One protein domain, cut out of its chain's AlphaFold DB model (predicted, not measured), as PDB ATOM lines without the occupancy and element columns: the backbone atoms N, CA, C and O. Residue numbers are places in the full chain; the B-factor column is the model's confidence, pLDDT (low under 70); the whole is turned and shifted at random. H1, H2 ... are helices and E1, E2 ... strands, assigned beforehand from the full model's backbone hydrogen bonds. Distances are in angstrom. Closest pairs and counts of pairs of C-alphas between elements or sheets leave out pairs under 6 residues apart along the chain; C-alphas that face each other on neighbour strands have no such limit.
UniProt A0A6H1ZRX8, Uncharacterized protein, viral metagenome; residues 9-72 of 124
ATOM      1  N   THR A   9      23.450 -44.719 -33.844       90.75
ATOM      2  CA  THR A   9      23.130 -45.392 -35.090       90.75
ATOM      3  C   THR A   9      22.638 -46.786 -34.750       90.75
ATOM      4  O   THR A   9      23.347 -47.558 -34.112       90.75
ATOM      5  N   ASP A  10      21.435 -47.109 -35.207       93.50
ATOM      6  CA  ASP A  10      20.878 -48.454 -35.177       93.50
ATOM      7  C   ASP A  10      21.428 -49.246 -36.383       93.50
ATOM      8  O   ASP A  10      21.125 -48.897 -37.537       93.50
ATOM      9  N   PRO A  11      22.246 -50.294 -36.155       93.25
ATOM     10  CA  PRO A  11      22.860 -51.063 -37.236       93.25
ATOM     11  C   PRO A  11      21.838 -51.738 -38.154       93.25
ATOM     12  O   PRO A  11      22.063 -51.814 -39.363       93.25
ATOM     13  N   ASP A  12      20.700 -52.182 -37.616       95.06
ATOM     14  CA  ASP A  12      19.676 -52.875 -38.399       95.06
ATOM     15  C   ASP A  12      18.976 -51.901 -39.349       95.06
ATOM     16  O   ASP A  12      18.738 -52.220 -40.520       95.06
ATOM     17  N   LYS A  13      18.717 -50.671 -38.888       94.62
ATOM     18  CA  LYS A  13      18.183 -49.603 -39.746       94.62
ATOM     19  C   LYS A  13      19.180 -49.175 -40.812       94.62
ATOM     20  O   LYS A  13      18.776 -48.960 -41.955       94.62
ATOM     21  N   ALA A  14      20.462 -49.059 -40.466       94.56
ATOM     22  CA  ALA A  14      21.508 -48.747 -41.435       94.56
ATOM     23  C   ALA A  14      21.607 -49.841 -42.515       94.56
ATOM     24  O   ALA A  14      21.662 -49.529 -43.703       94.56
ATOM     25  N   ALA A  15      21.536 -51.118 -42.128       94.25
ATOM     26  CA  ALA A  15      21.570 -52.240 -43.062       94.25
ATOM     27  C   ALA A  15      20.322 -52.308 -43.961       94.25
ATOM     28  O   ALA A  15      20.437 -52.563 -45.162       94.25
ATOM     29  N   ASP A  16      19.124 -52.072 -43.418       95.38
ATOM     30  CA  ASP A  16      17.897 -51.976 -44.220       95.38
ATOM     31  C   ASP A  16      17.972 -50.817 -45.225       95.38
ATOM     32  O   ASP A  16      17.635 -50.971 -46.403       95.38
ATOM     33  N   LEU A  17      18.491 -49.668 -44.791       94.25
ATOM     34  CA  LEU A  17      18.682 -48.509 -45.650       94.25
ATOM     35  C   LEU A  17      19.721 -48.763 -46.751       94.25
ATOM     36  O   LEU A  17      19.464 -48.428 -47.904       94.25
ATOM     37  N   ALA A  18      20.836 -49.425 -46.434       93.06
ATOM     38  CA  ALA A  18      21.851 -49.819 -47.409       93.06
ATOM     39  C   ALA A  18      21.253 -50.701 -48.517       93.06
ATOM     40  O   ALA A  18      21.434 -50.435 -49.706       93.06
ATOM     41  N   ARG A  19      20.439 -51.700 -48.146       91.81
ATOM     42  CA  ARG A  19      19.731 -52.557 -49.115       91.81
ATOM     43  C   ARG A  19      18.773 -51.758 -49.999       91.81
ATOM     44  O   ARG A  19      18.670 -52.040 -51.193       91.81
ATOM     45  N   LYS A  20      18.069 -50.774 -49.433       91.94
ATOM     46  CA  LYS A  20      17.166 -49.891 -50.188       91.94
ATOM     47  C   LYS A  20      17.923 -49.011 -51.181       91.94
ATOM     48  O   LYS A  20      17.475 -48.899 -52.318       91.94
ATOM     49  N   ILE A  21      19.058 -48.444 -50.777       90.12
ATOM     50  CA  ILE A  21      19.941 -47.640 -51.637       90.12
ATOM     51  C   ILE A  21      20.437 -48.472 -52.821       90.12
ATOM     52  O   ILE A  21      20.259 -48.071 -53.968       90.12
ATOM     53  N   ILE A  22      20.965 -49.669 -52.545       88.00
ATOM     54  CA  ILE A  22      21.421 -50.612 -53.573       88.00
ATOM     55  C   ILE A  22      20.273 -50.928 -54.539       88.00
ATOM     56  O   ILE A  22      20.383 -50.746 -55.747       88.00
ATOM     57  N   LYS A  23      19.113 -51.341 -54.018       87.31
ATOM     58  CA  LYS A  23      17.955 -51.675 -54.858       87.31
ATOM     59  C   LYS A  23      17.464 -50.487 -55.700       87.31
ATOM     60  O   LYS A  23      16.904 -50.702 -56.772       87.31
ATOM     61  N   GLY A  24      17.632 -49.265 -55.200       86.31
ATOM     62  CA  GLY A  24      17.192 -48.027 -55.839       86.31
ATOM     63  C   GLY A  24      18.173 -47.428 -56.847       86.31
ATOM     64  O   GLY A  24      17.814 -46.437 -57.476       86.31
ATOM     65  N   GLY A  25      19.376 -47.989 -57.014       84.69
ATOM     66  CA  GLY A  25      20.387 -47.404 -57.901       84.69
ATOM     67  C   GLY A  25      21.167 -46.234 -57.286       84.69
ATOM     68  O   GLY A  25      21.775 -45.475 -58.030       84.69
ATOM     69  N   GLY A  26      21.124 -46.049 -55.961       85.19
ATOM     70  CA  GLY A  26      21.769 -44.928 -55.269       85.19
ATOM     71  C   GLY A  26      20.876 -44.242 -54.230       85.19
ATOM     72  O   GLY A  26      19.734 -44.647 -53.982       85.19
ATOM     73  N   TRP A  27      21.419 -43.210 -53.578       87.50
ATOM     74  CA  TRP A  27      20.675 -42.376 -52.633       87.50
ATOM     75  C   TRP A  27      19.952 -41.246 -53.373       87.50
ATOM     76  O   TRP A  27      20.587 -40.433 -54.030       87.50
ATOM     77  N   ASN A  28      18.625 -41.180 -53.226       84.69
ATOM     78  CA  ASN A  28      17.767 -40.129 -53.801       84.69
ATOM     79  C   ASN A  28      16.933 -39.406 -52.727       84.69
ATOM     80  O   ASN A  28      15.891 -38.823 -53.022       84.69
ATOM     81  N   GLY A  29      17.309 -39.548 -51.455       86.38
ATOM     82  CA  GLY A  29      16.604 -38.909 -50.348       86.38
ATOM     83  C   GLY A  29      17.223 -37.560 -49.973       86.38
ATOM     84  O   GLY A  29      18.126 -37.086 -50.658       86.38
ATOM     85  N   PRO A  30      16.774 -36.950 -48.862       88.44
ATOM     86  CA  PRO A  30      17.280 -35.649 -48.444       88.44
ATOM     87  C   PRO A  30      18.798 -35.668 -48.189       88.44
ATOM     88  O   PRO A  30      19.347 -36.734 -47.863       88.44
ATOM     89  N   PRO A  31      19.465 -34.505 -48.265       90.88
ATOM     90  CA  PRO A  31      20.864 -34.358 -47.885       90.88
ATOM     91  C   PRO A  31      21.061 -34.591 -46.383       90.88
ATOM     92  O   PRO A  31      20.108 -34.580 -45.588       90.88
ATOM     93  N   VAL A  32      22.305 -34.836 -45.985       92.25
ATOM     94  CA  VAL A  32      22.703 -34.800 -44.576       92.25
ATOM     95  C   VAL A  32      23.128 -33.392 -44.189       92.25
ATOM     96  O   VAL A  32      23.641 -32.652 -45.019       92.25
ATOM     97  N   VAL A  33      22.907 -33.027 -42.930       92.44
ATOM     98  CA  VAL A  33      23.287 -31.708 -42.412       92.44
ATOM     99  C   VAL A  33      24.409 -31.891 -41.413       92.44
ATOM    100  O   VAL A  33      24.290 -32.701 -40.488       92.44
ATOM    101  N   VAL A  34      25.473 -31.131 -41.621       92.94
ATOM    102  CA  VAL A  34      26.634 -31.047 -40.746       92.94
ATOM    103  C   VAL A  34      26.691 -29.643 -40.169       92.94
ATOM    104  O   VAL A  34      26.443 -28.665 -40.873       92.94
ATOM    105  N   ALA A  35      27.009 -29.551 -38.887       90.88
ATOM    106  CA  ALA A  35      27.385 -28.303 -38.252       90.88
ATOM    107  C   ALA A  35      28.627 -28.563 -37.404       90.88
ATOM    108  O   ALA A  35      28.684 -29.562 -36.682       90.88
ATOM    109  N   ASP A  36      29.626 -27.695 -37.533       85.31
ATOM    110  CA  ASP A  36      30.967 -27.921 -36.996       85.31
ATOM    111  C   ASP A  36      31.509 -29.302 -37.434       85.31
ATOM    112  O   ASP A  36      31.461 -29.668 -38.610       85.31
ATOM    113  N   ASP A  37      31.974 -30.105 -36.478       85.38
ATOM    114  CA  ASP A  37      32.437 -31.477 -36.690       85.38
ATOM    115  C   ASP A  37      31.320 -32.532 -36.528       85.38
ATOM    116  O   ASP A  37      31.584 -33.741 -36.585       85.38
ATOM    117  N   TYR A  38      30.070 -32.108 -36.313       88.31
ATOM    118  CA  TYR A  38      28.956 -32.995 -35.985       88.31
ATOM    119  C   TYR A  38      28.022 -33.242 -37.167       88.31
ATOM    120  O   TYR A  38      27.543 -32.330 -37.841       88.31
ATOM    121  N   LEU A  39      27.681 -34.515 -37.366       90.81
ATOM    122  CA  LEU A  39      26.578 -34.914 -38.226       90.81
ATOM    123  C   LEU A  39      25.272 -34.748 -37.451       90.81
ATOM    124  O   LEU A  39      24.896 -35.606 -36.647       90.81
ATOM    125  N   ILE A  40      24.584 -33.641 -37.714       90.44
ATOM    126  CA  ILE A  40      23.323 -33.292 -37.059       90.44
ATOM    127  C   ILE A  40      22.213 -34.225 -37.528       90.44
ATOM    128  O   ILE A  40      21.423 -34.736 -36.732       90.44
ATOM    129  N   THR A  41      22.162 -34.493 -38.836       89.38
ATOM    130  CA  THR A  41      21.126 -35.347 -39.419       89.38
ATOM    131  C   THR A  41      21.708 -36.450 -40.282       89.38
ATOM    132  O   THR A  41      22.660 -36.269 -41.028       89.38
ATOM    133  N   GLY A  42      21.039 -37.605 -40.285       90.50
ATOM    134  CA  GLY A  42      21.347 -38.672 -41.234       90.50
ATOM    135  C   GLY A  42      22.419 -39.666 -40.819       90.50
ATOM    136  O   GLY A  42      22.964 -40.323 -41.694       90.50
ATOM    137  N   ASN A  43      22.639 -39.865 -39.524       92.62
ATOM    138  CA  ASN A  43      23.586 -40.856 -38.994       92.62
ATOM    139  C   ASN A  43      23.382 -42.254 -39.611       92.62
ATOM    140  O   ASN A  43      24.322 -42.860 -40.112       92.62
ATOM    141  N   HIS A  44      22.130 -42.716 -39.726       94.38
ATOM    142  CA  HIS A  44      21.803 -43.976 -40.412       94.38
ATOM    143  C   HIS A  44      22.108 -43.959 -41.917       94.38
ATOM    144  O   HIS A  44      22.466 -44.994 -42.467       94.38
ATOM    145  N   ARG A  45      21.964 -42.807 -42.592       93.31
ATOM    146  CA  ARG A  45      22.299 -42.648 -44.019       93.31
ATOM    147  C   ARG A  45      23.804 -42.761 -44.215       93.31
ATOM    148  O   ARG A  45      24.243 -43.527 -45.065       93.31
ATOM    149  N   GLN A  46      24.582 -42.058 -43.393       92.50
ATOM    150  CA  GLN A  46      26.041 -42.130 -43.429       92.50
ATOM    151  C   GLN A  46      26.526 -43.552 -43.126       92.50
ATOM    152  O   GLN A  46      27.354 -44.086 -43.858       92.50
ATOM    153  N   ALA A  47      25.956 -44.199 -42.107       93.00
ATOM    154  CA  ALA A  47      26.272 -45.583 -41.775       93.00
ATOM    155  C   ALA A  47      25.886 -46.562 -42.893       93.00
ATOM    156  O   ALA A  47      26.644 -47.480 -43.189       93.00
ATOM    157  N   ALA A  48      24.745 -46.357 -43.556       93.44
ATOM    158  CA  ALA A  48      24.341 -47.165 -44.704       93.44
ATOM    159  C   ALA A  48      25.329 -47.035 -45.870       93.44
ATOM    160  O   ALA A  48      25.696 -48.040 -46.468       93.44
ATOM    161  N   VAL A  49      25.799 -45.822 -46.167       90.88
ATOM    162  CA  VAL A  49      26.822 -45.594 -47.197       90.88
ATOM    163  C   VAL A  49      28.157 -46.238 -46.821       90.88
ATOM    164  O   VAL A  49      28.758 -46.910 -47.655       90.88
ATOM    165  N   ALA A  50      28.584 -46.116 -45.563       90.38
ATOM    166  CA  ALA A  50      29.782 -46.797 -45.076       90.38
ATOM    167  C   ALA A  50      29.672 -48.326 -45.220       90.38
ATOM    168  O   ALA A  50      30.619 -48.963 -45.669       90.38
ATOM    169  N   LEU A  51      28.504 -48.908 -44.917       92.88
ATOM    170  CA  LEU A  51      28.243 -50.337 -45.117       92.88
ATOM    171  C   LEU A  51      28.311 -50.744 -46.590       92.88
ATOM    172  O   LEU A  51      28.882 -51.784 -46.894       92.88
ATOM    173  N   ILE A  52      27.752 -49.945 -47.502       90.50
ATOM    174  CA  ILE A  52      27.814 -50.224 -48.946       90.50
ATOM    175  C   ILE A  52      29.266 -50.229 -49.422       90.50
ATOM    176  O   ILE A  52      29.670 -51.162 -50.108       90.50
ATOM    177  N   ASN A  53      30.044 -49.219 -49.030       88.06
ATOM    178  CA  ASN A  53      31.453 -49.123 -49.402       88.06
ATOM    179  C   ASN A  53      32.254 -50.305 -48.833       88.06
ATOM    180  O   ASN A  53      32.994 -50.938 -49.577       88.06
ATOM    181  N   GLN A  54      32.018 -50.681 -47.571       90.00
ATOM    182  CA  GLN A  54      32.630 -51.872 -46.973       90.00
ATOM    183  C   GLN A  54      32.240 -53.157 -47.721       90.00
ATOM    184  O   GLN A  54      33.096 -53.978 -48.023       90.00
ATOM    185  N   TRP A  55      30.962 -53.346 -48.067       91.12
ATOM    186  CA  TRP A  55      30.513 -54.520 -48.826       91.12
ATOM    187  C   TRP A  55      31.096 -54.579 -50.237       91.12
ATOM    188  O   TRP A  55      31.274 -55.671 -50.773       91.12
ATOM    189  N   ALA A  56      31.360 -53.424 -50.844       87.88
ATOM    190  CA  ALA A  56      32.028 -53.335 -52.132       87.88
ATOM    191  C   ALA A  56      33.520 -53.707 -52.010       87.88
ATOM    192  O   ALA A  56      34.026 -54.455 -52.843       87.88
ATOM    193  N   GLU A  57      34.201 -53.245 -50.956       88.12
ATOM    194  CA  GLU A  57      35.588 -53.620 -50.629       88.12
ATOM    195  C   GLU A  57      35.734 -55.116 -50.308       88.12
ATOM    196  O   GLU A  57      36.691 -55.747 -50.746       88.12
ATOM    197  N   ASP A  58      34.756 -55.696 -49.608       91.81
ATOM    198  CA  ASP A  58      34.706 -57.122 -49.257       91.81
ATOM    199  C   ASP A  58      34.227 -58.023 -50.421       91.81
ATOM    200  O   ASP A  58      33.997 -59.217 -50.222       91.81
ATOM    201  N   GLU A  59      34.027 -57.468 -51.624       88.44
ATOM    202  CA  GLU A  59      33.530 -58.165 -52.824       88.44
ATOM    203  C   GLU A  59      32.153 -58.852 -52.648       88.44
ATOM    204  O   GLU A  59      31.785 -59.760 -53.398       88.44
ATOM    205  N   ILE A  60      31.346 -58.415 -51.673       88.50
ATOM    206  CA  ILE A  60      29.980 -58.918 -51.435       88.50
ATOM    207  C   ILE A  60      29.021 -58.398 -52.513       88.50
ATOM    208  O   ILE A  60      28.093 -59.101 -52.926       88.50
ATOM    209  N   ILE A  61      29.236 -57.162 -52.962       83.62
ATOM    210  CA  ILE A  61      28.513 -56.533 -54.070       83.62
ATOM    211  C   ILE A  61      29.507 -56.024 -55.126       83.62
ATOM    212  O   ILE A  61      30.615 -55.628 -54.767       83.62
ATOM    213  N   PRO A  62      29.141 -55.998 -56.420       80.12
ATOM    214  CA  PRO A  62      30.029 -55.480 -57.459       80.12
ATOM    215  C   PRO A  62      30.284 -53.970 -57.309       80.12
ATOM    216  O   PRO A  62      29.342 -53.182 -57.225       80.12
ATOM    217  N   LEU A  63      31.558 -53.560 -57.325       69.88
ATOM    218  CA  LEU A  63      31.989 -52.149 -57.282       69.88
ATOM    219  C   LEU A  63      31.451 -51.320 -58.462       69.88
ATOM    220  O   LEU A  63      31.156 -50.133 -58.324       69.88
ATOM    221  N   ASP A  64      31.305 -51.944 -59.630       71.94
ATOM    222  CA  ASP A  64      30.847 -51.309 -60.868       71.94
ATOM    223  C   ASP A  64      29.335 -51.035 -60.899       71.94
ATOM    224  O   ASP A  64      28.879 -50.241 -61.721       71.94
ATOM    225  N   TRP A  65      28.554 -51.642 -59.998       67.00
ATOM    226  CA  TRP A  65      27.110 -51.407 -59.920       67.00
ATOM    227  C   TRP A  65      26.747 -50.031 -59.358       67.00
ATOM    228  O   TRP A  65      25.672 -49.526 -59.682       67.00
ATOM    229  N   PHE A  66      27.612 -49.421 -58.544       63.66
ATOM    230  CA  PHE A  66      27.294 -48.160 -57.860       63.66
ATOM    231  C   PHE A  66      28.415 -47.120 -57.879       63.66
ATOM    232  O   PHE A  66      28.146 -45.959 -57.581       63.66
ATOM    233  N   GLY A  67      29.657 -47.493 -58.213       64.12
ATOM    234  CA  GLY A  67      30.796 -46.650 -57.854       64.12
ATOM    235  C   GLY A  67      30.823 -46.389 -56.340       64.12
ATOM    236  O   GLY A  67      30.292 -47.180 -55.558       64.12
ATOM    237  N   HIS A  68      31.412 -45.272 -55.914       67.06
ATOM    238  CA  HIS A  68      31.247 -44.802 -54.538       67.06
ATOM    239  C   HIS A  68      29.875 -44.143 -54.386       67.06
ATOM    240  O   HIS A  68      29.559 -43.188 -55.095       67.06
ATOM    241  N   VAL A  69      29.062 -44.643 -53.454       78.88
ATOM    242  CA  VAL A  69      27.834 -43.947 -53.061       78.88
ATOM    243  C   VAL A  69      28.231 -42.794 -52.152       78.88
ATOM    244  O   VAL A  69      28.911 -42.998 -51.148       78.88
ATOM    245  N   GLU A  70      27.785 -41.591 -52.486       83.00
ATOM    246  CA  GLU A  70      28.007 -40.399 -51.674       83.00
ATOM    247  C   GLU A  70      26.668 -39.788 -51.257       83.00
ATOM    248  O   GLU A  70      25.646 -39.942 -51.930       83.00
ATOM    249  N   LEU A  71      26.671 -39.121 -50.106       88.06
ATOM    250  CA  LEU A  71      25.539 -38.325 -49.648       88.06
ATOM    251  C   LEU A  71      25.826 -36.871 -49.968       88.06
ATOM    252  O   LEU A  71      26.929 -36.388 -49.721       88.06
ATOM    253  N   GLU A  72      24.809 -36.164 -50.440       91.25
ATOM    254  CA  GLU A  72      24.842 -34.711 -50.449       91.25
ATOM    255  C   GLU A  72      24.943 -34.200 -49.005       91.25
ATOM    256  O   GLU A  72      24.190 -34.641 -48.128       91.25
TER     257      GLU A  72
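What this domain is: This is residues 9 to 72 of the 124 residues of an uncharacterized protein of viral metagenome (UniProt A0A6H1ZRX8). Two helices, H1 and H2, cross as a steep X, and the small turn of E1 with residues 38 to 39 makes one end of the long axis. After H2, residues 58 to 72 fold back past it towards E1. The 64 printed residues hold H1, E1 and H2 in that order, mostly helix; the whole is compact, radius of gyration of the C-alphas 11.6 A, and elongated, 34 by 21 by 19 A.

How they stand to each other: H1, residues 11 to 24, touches H2, residues 43 to 57, closest at the C-alphas of Ala 18 and Ala 48, 4.5 A apart. They run the same way at a steep tilt of 67 degrees, only just short of about perpendicular. E1, residues 32 to 35, is apart from H1 and pairs with no named strand; its residues 34 to 35 pair antiparallel with 38 to 39. In H1 and H2 every O i to N i+4 pair is within hydrogen-bond range.

Where its parts are: H1 begins at C-alpha 11 (22.860, -51.063, -37.236) and is 19.7 A long. E1 is 10.2 A long. H2, 21.0 A, ends at C-alpha 57 (35.588, -53.620, -50.629).

The domain as a whole: The C-alphas farthest apart, of Asp 36 and Pro 62, are 34.3 A apart. The printed part has no cut, and both links are short. Residues 63 and 65 to 68 have pLDDT under 70.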